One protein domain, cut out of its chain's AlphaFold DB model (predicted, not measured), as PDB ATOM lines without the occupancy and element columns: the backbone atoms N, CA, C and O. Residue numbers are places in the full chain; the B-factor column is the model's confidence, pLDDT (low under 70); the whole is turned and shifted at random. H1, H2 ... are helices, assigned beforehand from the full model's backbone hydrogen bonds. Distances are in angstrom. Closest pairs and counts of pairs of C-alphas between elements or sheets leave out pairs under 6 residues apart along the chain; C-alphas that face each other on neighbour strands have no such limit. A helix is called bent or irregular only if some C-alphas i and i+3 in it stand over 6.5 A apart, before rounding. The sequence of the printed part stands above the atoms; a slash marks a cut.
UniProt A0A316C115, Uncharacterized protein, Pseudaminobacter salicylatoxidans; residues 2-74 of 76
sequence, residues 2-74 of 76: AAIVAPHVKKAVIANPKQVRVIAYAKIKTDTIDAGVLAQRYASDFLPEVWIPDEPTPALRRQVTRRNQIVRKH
ATOM      1  N   ALA A   2      10.167  -8.834 -42.909       66.44
ATOM      2  CA  ALA A   2      10.373  -7.543 -42.221       66.44
ATOM      3  C   ALA A   2       9.680  -7.445 -40.845       66.44
ATOM      4  O   ALA A   2      10.319  -7.067 -39.873       66.44
ATOM      5  N   ALA A   3       8.426  -7.898 -40.735       75.06
ATOM      6  CA  ALA A   3       7.684  -7.920 -39.467       75.06
ATOM      7  C   ALA A   3       8.302  -8.818 -38.372       75.06
ATOM      8  O   ALA A   3       8.054  -8.592 -37.197       75.06
ATOM      9  N   ILE A   4       9.104  -9.824 -38.741       83.75
ATOM     10  CA  ILE A   4       9.754 -10.743 -37.788       83.75
ATOM     11  C   ILE A   4      11.011 -10.088 -37.203       83.75
ATOM     12  O   ILE A   4      11.320 -10.246 -36.026       83.75
ATOM     13  N   VAL A   5      11.736  -9.332 -38.030       82.75
ATOM     14  CA  VAL A   5      12.992  -8.678 -37.640       82.75
ATOM     15  C   VAL A   5      12.731  -7.332 -36.965       82.75
ATOM     16  O   VAL A   5      13.484  -6.958 -36.075       82.75
ATOM     17  N   ALA A   6      11.651  -6.632 -37.333       84.44
ATOM     18  CA  ALA A   6      11.321  -5.293 -36.838       84.44
ATOM     19  C   ALA A   6      11.365  -5.130 -35.302       84.44
ATOM     20  O   ALA A   6      11.911  -4.123 -34.864       84.44
ATOM     21  N   PRO A   7      10.897  -6.086 -34.470       90.44
ATOM     22  CA  PRO A   7      10.989  -5.962 -33.010       90.44
ATOM     23  C   PRO A   7      12.419  -6.009 -32.452       90.44
ATOM     24  O   PRO A   7      12.646  -5.615 -31.313       90.44
ATOM     25  N   HIS A   8      13.382  -6.506 -33.231       91.00
ATOM     26  CA  HIS A   8      14.749  -6.788 -32.788       91.00
ATOM     27  C   HIS A   8      15.766  -5.738 -33.263       91.00
ATOM     28  O   HIS A   8      16.952  -5.848 -32.958       91.00
ATOM     29  N   VAL A   9      15.339  -4.735 -34.038       86.69
ATOM     30  CA  VAL A   9      16.224  -3.735 -34.653       86.69
ATOM     31  C   VAL A   9      15.649  -2.330 -34.515       86.69
ATOM     32  O   VAL A   9      14.439  -2.138 -34.513       86.69
ATOM     33  N   LYS A  10      16.517  -1.313 -34.471       87.12
ATOM     34  CA  LYS A  10      16.091   0.098 -34.391       87.12
ATOM     35  C   LYS A  10      15.268   0.541 -35.609       87.12
ATOM     36  O   LYS A  10      14.383   1.382 -35.482       87.12
ATOM     37  N   LYS A  11      15.592   0.023 -36.796       83.62
ATOM     38  CA  LYS A  11      14.898   0.330 -38.051       83.62
ATOM     39  C   LYS A  11      15.035  -0.845 -39.016       83.62
ATOM     40  O   LYS A  11      16.142  -1.323 -39.245       83.62
ATOM     41  N   ALA A  12      13.920  -1.277 -39.597       84.38
ATOM     42  CA  ALA A  12      13.892  -2.226 -40.704       84.38
ATOM     43  C   ALA A  12      13.415  -1.495 -41.964       84.38
ATOM     44  O   ALA A  12      12.338  -0.902 -41.963       84.38
ATOM     45  N   VAL A  13      14.214  -1.536 -43.029       83.38
ATOM     46  CA  VAL A  13      13.899  -0.906 -44.319       83.38
ATOM     47  C   VAL A  13      13.805  -1.961 -45.410       83.38
ATOM     48  O   VAL A  13      14.548  -2.942 -45.406       83.38
ATOM     49  N   ILE A  14      12.891  -1.762 -46.358       84.00
ATOM     50  CA  ILE A  14      12.827  -2.572 -47.575       84.00
ATOM     51  C   ILE A  14      13.544  -1.811 -48.682       84.00
ATOM     52  O   ILE A  14      13.128  -0.726 -49.087       84.00
ATOM     53  N   ALA A  15      14.626  -2.403 -49.173       83.31
ATOM     54  CA  ALA A  15      15.380  -1.873 -50.293       83.31
ATOM     55  C   ALA A  15      14.759  -2.296 -51.632       83.31
ATOM     56  O   ALA A  15      14.185  -3.382 -51.760       83.31
ATOM     57  N   ASN A  16      14.918  -1.463 -52.660       82.25
ATOM     58  CA  ASN A  16      14.476  -1.795 -54.011       82.25
ATOM     59  C   ASN A  16      15.359  -2.913 -54.606       82.25
ATOM     60  O   ASN A  16      16.545  -2.679 -54.867       82.25
ATOM     61  N   PRO A  17      14.805  -4.099 -54.919       77.06
ATOM     62  CA  PRO A  17      15.599  -5.233 -55.383       77.06
ATOM     63  C   PRO A  17      16.324  -4.968 -56.710       77.06
ATOM     64  O   PRO A  17      17.386  -5.539 -56.939       77.06
ATOM     65  N   LYS A  18      15.811  -4.082 -57.581       77.56
ATOM     66  CA  LYS A  18      16.489  -3.727 -58.841       77.56
ATOM     67  C   LYS A  18      17.778  -2.944 -58.596       77.56
ATOM     68  O   LYS A  18      18.760  -3.170 -59.292       77.56
ATOM     69  N   GLN A  19      17.777  -2.057 -57.605       71.62
ATOM     70  CA  GLN A  19      18.931  -1.225 -57.261       71.62
ATOM     71  C   GLN A  19      19.925  -1.991 -56.382       71.62
ATOM     72  O   GLN A  19      21.127  -1.910 -56.611       71.62
ATOM     73  N   VAL A  20      19.436  -2.842 -55.473       72.38
ATOM     74  CA  VAL A  20      20.288  -3.778 -54.717       72.38
ATOM     75  C   VAL A  20      21.029  -4.729 -55.656       72.38
ATOM     76  O   VAL A  20      22.206  -4.998 -55.443       72.38
ATOM     77  N   ARG A  21      20.388  -5.211 -56.730       67.81
ATOM     78  CA  ARG A  21      21.014  -6.135 -57.691       67.81
ATOM     79  C   ARG A  21      22.233  -5.539 -58.401       67.81
ATOM     80  O   ARG A  21      23.144  -6.293 -58.715       67.81
ATOM     81  N   VAL A  22      22.275  -4.220 -58.596       60.44
ATOM     82  CA  VAL A  22      23.450  -3.511 -59.141       60.44
ATOM     83  C   VAL A  22      24.636  -3.569 -58.166       60.44
ATOM     84  O   VAL A  22      25.784  -3.596 -58.594       60.44
ATOM     85  N   ILE A  23      24.366  -3.653 -56.860       62.31
ATOM     86  CA  ILE A  23      25.365  -3.666 -55.778       62.31
ATOM     87  C   ILE A  23      25.735  -5.110 -55.367       62.31
ATOM     88  O   ILE A  23      26.848  -5.372 -54.920       62.31
ATOM     89  N   ALA A  24      24.834  -6.077 -55.565       62.88
ATOM     90  CA  ALA A  24      24.918  -7.447 -55.048       62.88
ATOM     91  C   ALA A  24      25.816  -8.422 -55.850       62.88
ATOM     92  O   ALA A  24      25.647  -9.643 -55.743       62.88
ATOM     93  N   TYR A  25      26.773  -7.930 -56.644       62.09
ATOM     94  CA  TYR A  25      27.721  -8.757 -57.418       62.09
ATOM     95  C   TYR A  25      28.916  -9.280 -56.587       62.09
ATOM     96  O   TYR A  25      29.961  -9.629 -57.135       62.09
ATOM     97  N   ALA A  26      28.780  -9.357 -55.261       60.00
ATOM     98  CA  ALA A  26      29.831  -9.856 -54.377       60.00
ATOM     99  C   ALA A  26      30.082 -11.366 -54.570       60.00
ATOM    100  O   ALA A  26      29.144 -12.160 -54.674       60.00
ATOM    101  N   LYS A  27      31.366 -11.754 -54.601       60.38
ATOM    102  CA  LYS A  27      31.833 -13.142 -54.789       60.38
ATOM    103  C   LYS A  27      31.609 -14.043 -53.564       60.38
ATOM    104  O   LYS A  27      31.551 -15.256 -53.728       60.38
ATOM    105  N   ILE A  28      31.478 -13.472 -52.364       64.69
ATOM    106  CA  ILE A  28      31.181 -14.189 -51.115       64.69
ATOM    107  C   ILE A  28      29.881 -13.609 -50.565       64.69
ATOM    108  O   ILE A  28      29.832 -12.420 -50.263       64.69
ATOM    109  N   LYS A  29      28.840 -14.440 -50.471       67.06
ATOM    110  CA  LYS A  29      27.506 -14.044 -50.007       67.06
ATOM    111  C   LYS A  29      27.204 -14.736 -48.690       67.06
ATOM    112  O   LYS A  29      26.991 -15.945 -48.661       67.06
ATOM    113  N   THR A  30      27.243 -13.972 -47.607       80.25
ATOM    114  CA  THR A  30      26.809 -14.421 -46.280       80.25
ATOM    115  C   THR A  30      25.919 -13.341 -45.692       80.25
ATOM    116  O   THR A  30      26.232 -12.158 -45.840       80.25
ATOM    117  N   ASP A  31      24.845 -13.737 -45.006       81.88
ATOM    118  CA  ASP A  31      23.832 -12.802 -44.502       81.88
ATOM    119  C   ASP A  31      24.436 -11.699 -43.619       81.88
ATOM    120  O   ASP A  31      24.045 -10.539 -43.717       81.88
ATOM    121  N   THR A  32      25.445 -12.031 -42.808       81.00
ATOM    122  CA  THR A  32      26.143 -11.071 -41.940       81.00
ATOM    123  C   THR A  32      26.893 -10.001 -42.735       81.00
ATOM    124  O   THR A  32      26.780  -8.811 -42.432       81.00
ATOM    125  N   ILE A  33      27.662 -10.404 -43.753       81.12
ATOM    126  CA  ILE A  33      28.439  -9.467 -44.578       81.12
ATOM    127  C   ILE A  33      27.491  -8.636 -45.448       81.12
ATOM    128  O   ILE A  33      27.631  -7.413 -45.506       81.12
ATOM    129  N   ASP A  34      26.492  -9.272 -46.065       78.38
ATOM    130  CA  ASP A  34      25.526  -8.602 -46.936       78.38
ATOM    131  C   ASP A  34      24.691  -7.568 -46.159       78.38
ATOM    132  O   ASP A  34      24.518  -6.440 -46.627       78.38
ATOM    133  N   ALA A  35      24.246  -7.890 -44.938       83.25
ATOM    134  CA  ALA A  35      23.531  -6.947 -44.078       83.25
ATOM    135  C   ALA A  35      24.392  -5.727 -43.708       83.25
ATOM    136  O   ALA A  35      23.907  -4.595 -43.756       83.25
ATOM    137  N   GLY A  36      25.675  -5.937 -43.392       83.94
ATOM    138  CA  GLY A  36      26.611  -4.853 -43.087       83.94
ATOM    139  C   GLY A  36      26.860  -3.928 -44.281       83.94
ATOM    140  O   GLY A  36      26.799  -2.704 -44.144       83.94
ATOM    141  N   VAL A  37      27.074  -4.497 -45.470       83.50
ATOM    142  CA  VAL A  37      27.263  -3.725 -46.710       83.50
ATOM    143  C   VAL A  37      26.005  -2.926 -47.048       83.50
ATOM    144  O   VAL A  37      26.101  -1.738 -47.360       83.50
ATOM    145  N   LEU A  38      24.818  -3.532 -46.951       83.75
ATOM    146  CA  LEU A  38      23.553  -2.835 -47.200       83.75
ATOM    147  C   LEU A  38      23.307  -1.709 -46.190       83.75
ATOM    148  O   LEU A  38      22.867  -0.635 -46.595       83.75
ATOM    149  N   ALA A  39      23.638  -1.907 -44.911       84.69
ATOM    150  CA  ALA A  39      23.514  -0.873 -43.887       84.69
ATOM    151  C   ALA A  39      24.434   0.331 -44.158       84.69
ATOM    152  O   ALA A  39      23.990   1.471 -44.052       84.69
ATOM    153  N   GLN A  40      25.684   0.101 -44.574       84.62
ATOM    154  CA  GLN A  40      26.606   1.184 -44.951       84.62
ATOM    155  C   GLN A  40      26.141   1.938 -46.205       84.62
ATOM    156  O   GLN A  40      26.233   3.164 -46.272       84.62
ATOM    157  N   ARG A  41      25.610   1.223 -47.208       83.94
ATOM    158  CA  ARG A  41      25.041   1.845 -48.417       83.94
ATOM    159  C   ARG A  41      23.789   2.657 -48.114       83.94
ATOM    160  O   ARG A  41      23.614   3.736 -48.664       83.94
ATOM    161  N   TYR A  42      22.956   2.158 -47.213       82.69
ATOM    162  CA  TYR A  42      21.797   2.878 -46.712       82.69
ATOM    163  C   TYR A  42      22.202   4.148 -45.946       82.69
ATOM    164  O   TYR A  42      21.674   5.216 -46.219       82.69
ATOM    165  N   ALA A  43      23.204   4.061 -45.067       84.94
ATOM    166  CA  ALA A  43      23.723   5.207 -44.316       84.94
ATOM    167  C   ALA A  43      24.419   6.272 -45.186       84.94
ATOM    168  O   ALA A  43      24.663   7.375 -44.711       84.94
ATOM    169  N   SER A  44      24.761   5.948 -46.437       84.94
ATOM    170  CA  SER A  44      25.371   6.872 -47.403       84.94
ATOM    171  C   SER A  44      24.375   7.402 -48.442       84.94
ATOM    172  O   SER A  44      24.799   7.889 -49.487       84.94
ATOM    173  N   ASP A  45      23.066   7.256 -48.193       78.94
ATOM    174  CA  ASP A  45      21.970   7.620 -49.111       78.94
ATOM    175  C   ASP A  45      22.059   6.954 -50.497       78.94
ATOM    176  O   ASP A  45      21.364   7.314 -51.447       78.94
ATOM    177  N   PHE A  46      22.887   5.915 -50.619       75.31
ATOM    178  CA  PHE A  46      23.127   5.193 -51.865       75.31
ATOM    179  C   PHE A  46      22.111   4.062 -52.092       75.31
ATOM    180  O   PHE A  46      22.161   3.355 -53.102       75.31
ATOM    181  N   LEU A  47      21.185   3.865 -51.149       77.69
ATOM    182  CA  LEU A  47      20.126   2.869 -51.231       77.69
ATOM    183  C   LEU A  47      18.777   3.503 -50.865       77.69
ATOM    184  O   LEU A  47      18.481   3.644 -49.677       77.69
ATOM    185  N   PRO A  48      17.944   3.880 -51.851       72.62
ATOM    186  CA  PRO A  48      16.665   4.504 -51.559       72.62
ATOM    187  C   PRO A  48      15.705   3.496 -50.915       72.62
ATOM    188  O   PRO A  48      15.615   2.327 -51.315       72.62
ATOM    189  N   GLU A  49      14.969   3.973 -49.916       75.06
ATOM    190  CA  GLU A  49      13.914   3.209 -49.256       75.06
ATOM    191  C   GLU A  49      12.710   3.054 -50.182       75.06
ATOM    192  O   GLU A  49      12.303   3.986 -50.878       75.06
ATOM    193  N   VAL A  50      12.099   1.872 -50.166       82.00
ATOM    194  CA  VAL A  50      10.776   1.683 -50.758       82.00
ATOM    195  C   VAL A  50       9.735   1.975 -49.690       82.00
ATOM    196  O   VAL A  50       9.828   1.468 -48.573       82.00
ATOM    197  N   TRP A  51       8.718   2.760 -50.044       82.19
ATOM    198  CA  TRP A  51       7.575   2.987 -49.167       82.19
ATOM    199  C   TRP A  51       6.888   1.663 -48.813       82.19
ATOM    200  O   TRP A  51       6.521   0.880 -49.695       82.19
ATOM    201  N   ILE A  52       6.697   1.431 -47.515       81.81
ATOM    202  CA  ILE A  52       5.987   0.268 -46.988       81.81
ATOM    203  C   ILE A  52       4.662   0.765 -46.405       81.81
ATOM    204  O   ILE A  52       4.684   1.658 -45.558       81.81
ATOM    205  N   PRO A  53       3.519   0.206 -46.834       79.44
ATOM    206  CA  PRO A  53       2.238   0.533 -46.232       79.44
ATOM    207  C   PRO A  53       2.167   0.073 -44.771       79.44
ATOM    208  O   PRO A  53       2.702  -0.978 -44.416       79.44
ATOM    209  N   ASP A  54       1.434   0.825 -43.957       83.06
ATOM    210  CA  ASP A  54       0.979   0.414 -42.631       83.06
ATOM    211  C   ASP A  54       0.046  -0.809 -42.707       83.06
ATOM    212  O   ASP A  54      -0.480  -1.127 -43.767       83.06
ATOM    213  N   GLU A  55      -0.172  -1.511 -41.592       80.69
ATOM    214  CA  GLU A  55      -0.946  -2.764 -41.538       80.69
ATOM    215  C   GLU A  55      -2.387  -2.727 -42.110       80.69
ATOM    216  O   GLU A  55      -2.774  -3.700 -42.775       80.69
ATOM    217  N   PRO A  56      -3.202  -1.664 -41.943       90.25
ATOM    218  CA  PRO A  56      -4.560  -1.651 -42.497       90.25
ATOM    219  C   PRO A  56      -4.579  -1.587 -44.034       90.25
ATOM    220  O   PRO A  56      -5.458  -2.163 -44.683       90.25
ATOM    221  N   THR A  57      -3.588  -0.948 -44.650       89.69
ATOM    222  CA  THR A  57      -3.510  -0.778 -46.105       89.69
ATOM    223  C   THR A  57      -3.419  -2.100 -46.902       89.69
ATOM    224  O   THR A  57      -4.189  -2.278 -47.853       89.69
ATOM    225  N   PRO A  58      -2.536  -3.074 -46.592       89.69
ATOM    226  CA  PRO A  58      -2.509  -4.366 -47.266       89.69
ATOM    227  C   PRO A  58      -3.767  -5.193 -46.986       89.69
ATOM    228  O   PRO A  58      -4.190  -5.932 -47.877       89.69
ATOM    229  N   ALA A  59      -4.393  -5.064 -45.810       91.62
ATOM    230  CA  ALA A  59      -5.661  -5.732 -45.516       91.62
ATOM    231  C   ALA A  59      -6.771  -5.248 -46.466       91.62
ATOM    232  O   ALA A  59      -7.421  -6.062 -47.131       91.62
ATOM    233  N   LEU A  60      -6.901  -3.928 -46.639       94.81
ATOM    234  CA  LEU A  60      -7.856  -3.340 -47.577       94.81
ATOM    235  C   LEU A  60      -7.563  -3.748 -49.028       94.81
ATOM    236  O   LEU A  60      -8.467  -4.155 -49.761       94.81
ATOM    237  N   ARG A  61      -6.290  -3.730 -49.448       94.69
ATOM    238  CA  ARG A  61      -5.883  -4.184 -50.792       94.69
ATOM    239  C   ARG A  61      -6.270  -5.642 -51.050       94.69
ATOM    240  O   ARG A  61      -6.715  -5.961 -52.156       94.69
ATOM    241  N   ARG A  62      -6.148  -6.525 -50.051       94.50
ATOM    242  CA  ARG A  62      -6.594  -7.929 -50.154       94.50
ATOM    243  C   ARG A  62      -8.106  -8.022 -50.335       94.50
ATOM    244  O   ARG A  62      -8.560  -8.756 -51.212       94.50
ATOM    245  N   GLN A  63      -8.879  -7.259 -49.563       96.25
ATOM    246  CA  GLN A  63     -10.340  -7.235 -49.669       96.25
ATOM    247  C   GLN A  63     -10.805  -6.759 -51.052       96.25
ATOM    248  O   GLN A  63     -11.610  -7.434 -51.698       96.25
ATOM    249  N   VAL A  64     -10.253  -5.645 -51.544       96.75
ATOM    250  CA  VAL A  64     -10.568  -5.103 -52.877       96.75
ATOM    251  C   VAL A  64     -10.183  -6.092 -53.978       96.75
ATOM    252  O   VAL A  64     -10.978  -6.355 -54.878       96.75
ATOM    253  N   THR A  65      -9.002  -6.706 -53.883       96.31
ATOM    254  CA  THR A  65      -8.554  -7.719 -54.854       96.31
ATOM    255  C   THR A  65      -9.509  -8.911 -54.895       96.31
ATOM    256  O   THR A  65      -9.902  -9.341 -55.978       96.31
ATOM    257  N   ARG A  66      -9.942  -9.413 -53.729       95.38
ATOM    258  CA  ARG A  66     -10.911 -10.515 -53.638       95.38
ATOM    259  C   ARG A  66     -12.246 -10.144 -54.284       95.38
ATOM    260  O   ARG A  66     -12.777 -10.930 -55.064       95.38
ATOM    261  N   ARG A  67     -12.768  -8.944 -54.008       95.06
ATOM    262  CA  ARG A  67     -14.000  -8.441 -54.638       95.06
ATOM    263  C   ARG A  67     -13.859  -8.397 -56.160       95.06
ATOM    264  O   ARG A  67     -14.704  -8.938 -56.866       95.06
ATOM    265  N   ASN A  68     -12.780  -7.803 -56.665       95.62
ATOM    266  CA  ASN A  68     -12.548  -7.671 -58.105       95.62
ATOM    267  C   ASN A  68     -12.431  -9.035 -58.800       95.62
ATOM    268  O   ASN A  68     -12.919  -9.200 -59.914       95.62
ATOM    269  N   GLN A  69     -11.835 -10.032 -58.139       94.12
ATOM    270  CA  GLN A  69     -11.786 -11.401 -58.659       94.12
ATOM    271  C   GLN A  69     -13.179 -12.026 -58.792       94.12
ATOM    272  O   GLN A  69     -13.432 -12.705 -59.784       94.12
ATOM    273  N   ILE A  70     -14.071 -11.809 -57.821       94.25
ATOM    274  CA  ILE A  70     -15.447 -12.330 -57.861       94.25
ATOM    275  C   ILE A  70     -16.219 -11.691 -59.016       94.25
ATOM    276  O   ILE A  70     -16.789 -12.421 -59.824       94.25
ATOM    277  N   VAL A  71     -16.160 -10.359 -59.132       94.00
ATOM    278  CA  VAL A  71     -16.810  -9.595 -60.213       94.00
ATOM    279  C   VAL A  71     -16.303 -10.047 -61.581       94.00
ATOM    280  O   VAL A  71     -17.094 -10.319 -62.471       94.00
ATOM    281  N   ARG A  72     -14.986 -10.216 -61.748       91.88
ATOM    282  CA  ARG A  72     -14.414 -10.677 -63.024       91.88
ATOM    283  C   ARG A  72     -14.842 -12.100 -63.394       91.88
ATOM    284  O   ARG A  72     -14.907 -12.422 -64.572       91.88
ATOM    285  N   LYS A  73     -15.068 -12.969 -62.403       88.88
ATOM    286  CA  LYS A  73     -15.517 -14.355 -62.625       88.88
ATOM    287  C   LYS A  73     -17.016 -14.461 -62.916       88.88
ATOM    288  O   LYS A  73     -17.424 -15.477 -63.462       88.88
ATOM    289  N   HIS A  74     -17.799 -13.447 -62.555       81.75
ATOM    290  CA  HIS A  74     -19.243 -13.391 -62.779       81.75
ATOM    291  C   HIS A  74     -19.586 -12.076 -63.491       81.75
ATOM    292  O   HIS A  74     -20.172 -11.186 -62.868       81.75
TER     293      HIS A  74
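What this domain is: This is residues 2 to 74 of the 76 residues of an uncharacterized protein of Pseudaminobacter salicylatoxidans (UniProt A0A316C115). The model is a long free arm on a small, loose head: H4, the longest helix, sticks out with residues 53 to 74, and the head holds the shorter helices H1, H2 and H3, which do not form a bundle. H2 and H3 run crosswise, near each other but without touching, and residues 44 to 55 string the head to the arm, which makes much of the length. The printed part has 73 residues with four named helices, in the order H1, H2, H3, H4, and no named strand, and its class is all helix. The whole is only just extended, close to loose, with a radius of gyration of the C-alphas of 17.2 A, and the C-alphas span 51 by 27 by 22 A.

How they stand to each other: H4, residues 56 to 73, touches no helix and lies wholly within the stretch that stands free. It is apart from H3, residues 31 to 43, to which a long link of 12 residues joins it. H3 and H2, residues 17 to 23, are near each other: their closest C-alphas are 8.2 A apart, and 5 pairs of C-alphas lie within 10 A. A short link of 7 residues joins H2 to H3. H1, residues 2 to 8, is apart from H2, H3 and H4, and a short link of 8 residues joins it to H2. H1 is irregular, but only just: C-alphas 4 and 7 are 6.9 A apart. In H3 and H4 every O i to N i+4 pair is within hydrogen-bond range; in H1 and in H2 it is 1 of 3 pairs, beside 2 of 4 O i to N i+3 pairs in each.

Where its parts are: H4 is 26.2 A long, from C-alpha 56 at (-4.560, -1.651, -42.497) to C-alpha 73 at (-15.517, -14.355, -62.625). H3 is 18.0 A long and runs mainly along increasing y, from C-alpha 31 at (23.832, -12.802, -44.502) to C-alpha 43 at (23.723, 5.207, -44.316). H2 is 9.9 A long and runs along increasing x. H1 is 10.4 A long and begins with C-alpha 2 at (10.373, -7.543, -42.221).

The domain as a whole: The two C-alphas farthest apart, those of Ile 28 and His 74, are 51.8 A apart. Three stretches stand free: residues 5 to 10, of which 5 to 8 belong to H1; residues 27 to 33, of which 31 to 33 belong to H3; and residues 53 to 74, of which 56 to 73 belong to H4. Without them the body has 38 residues and spans 27 by 19 by 19 A. The printed part has no cut. The mean pLDDT of the printed part is 82.1, and residue 2 and residues 21 to 29 are under 70.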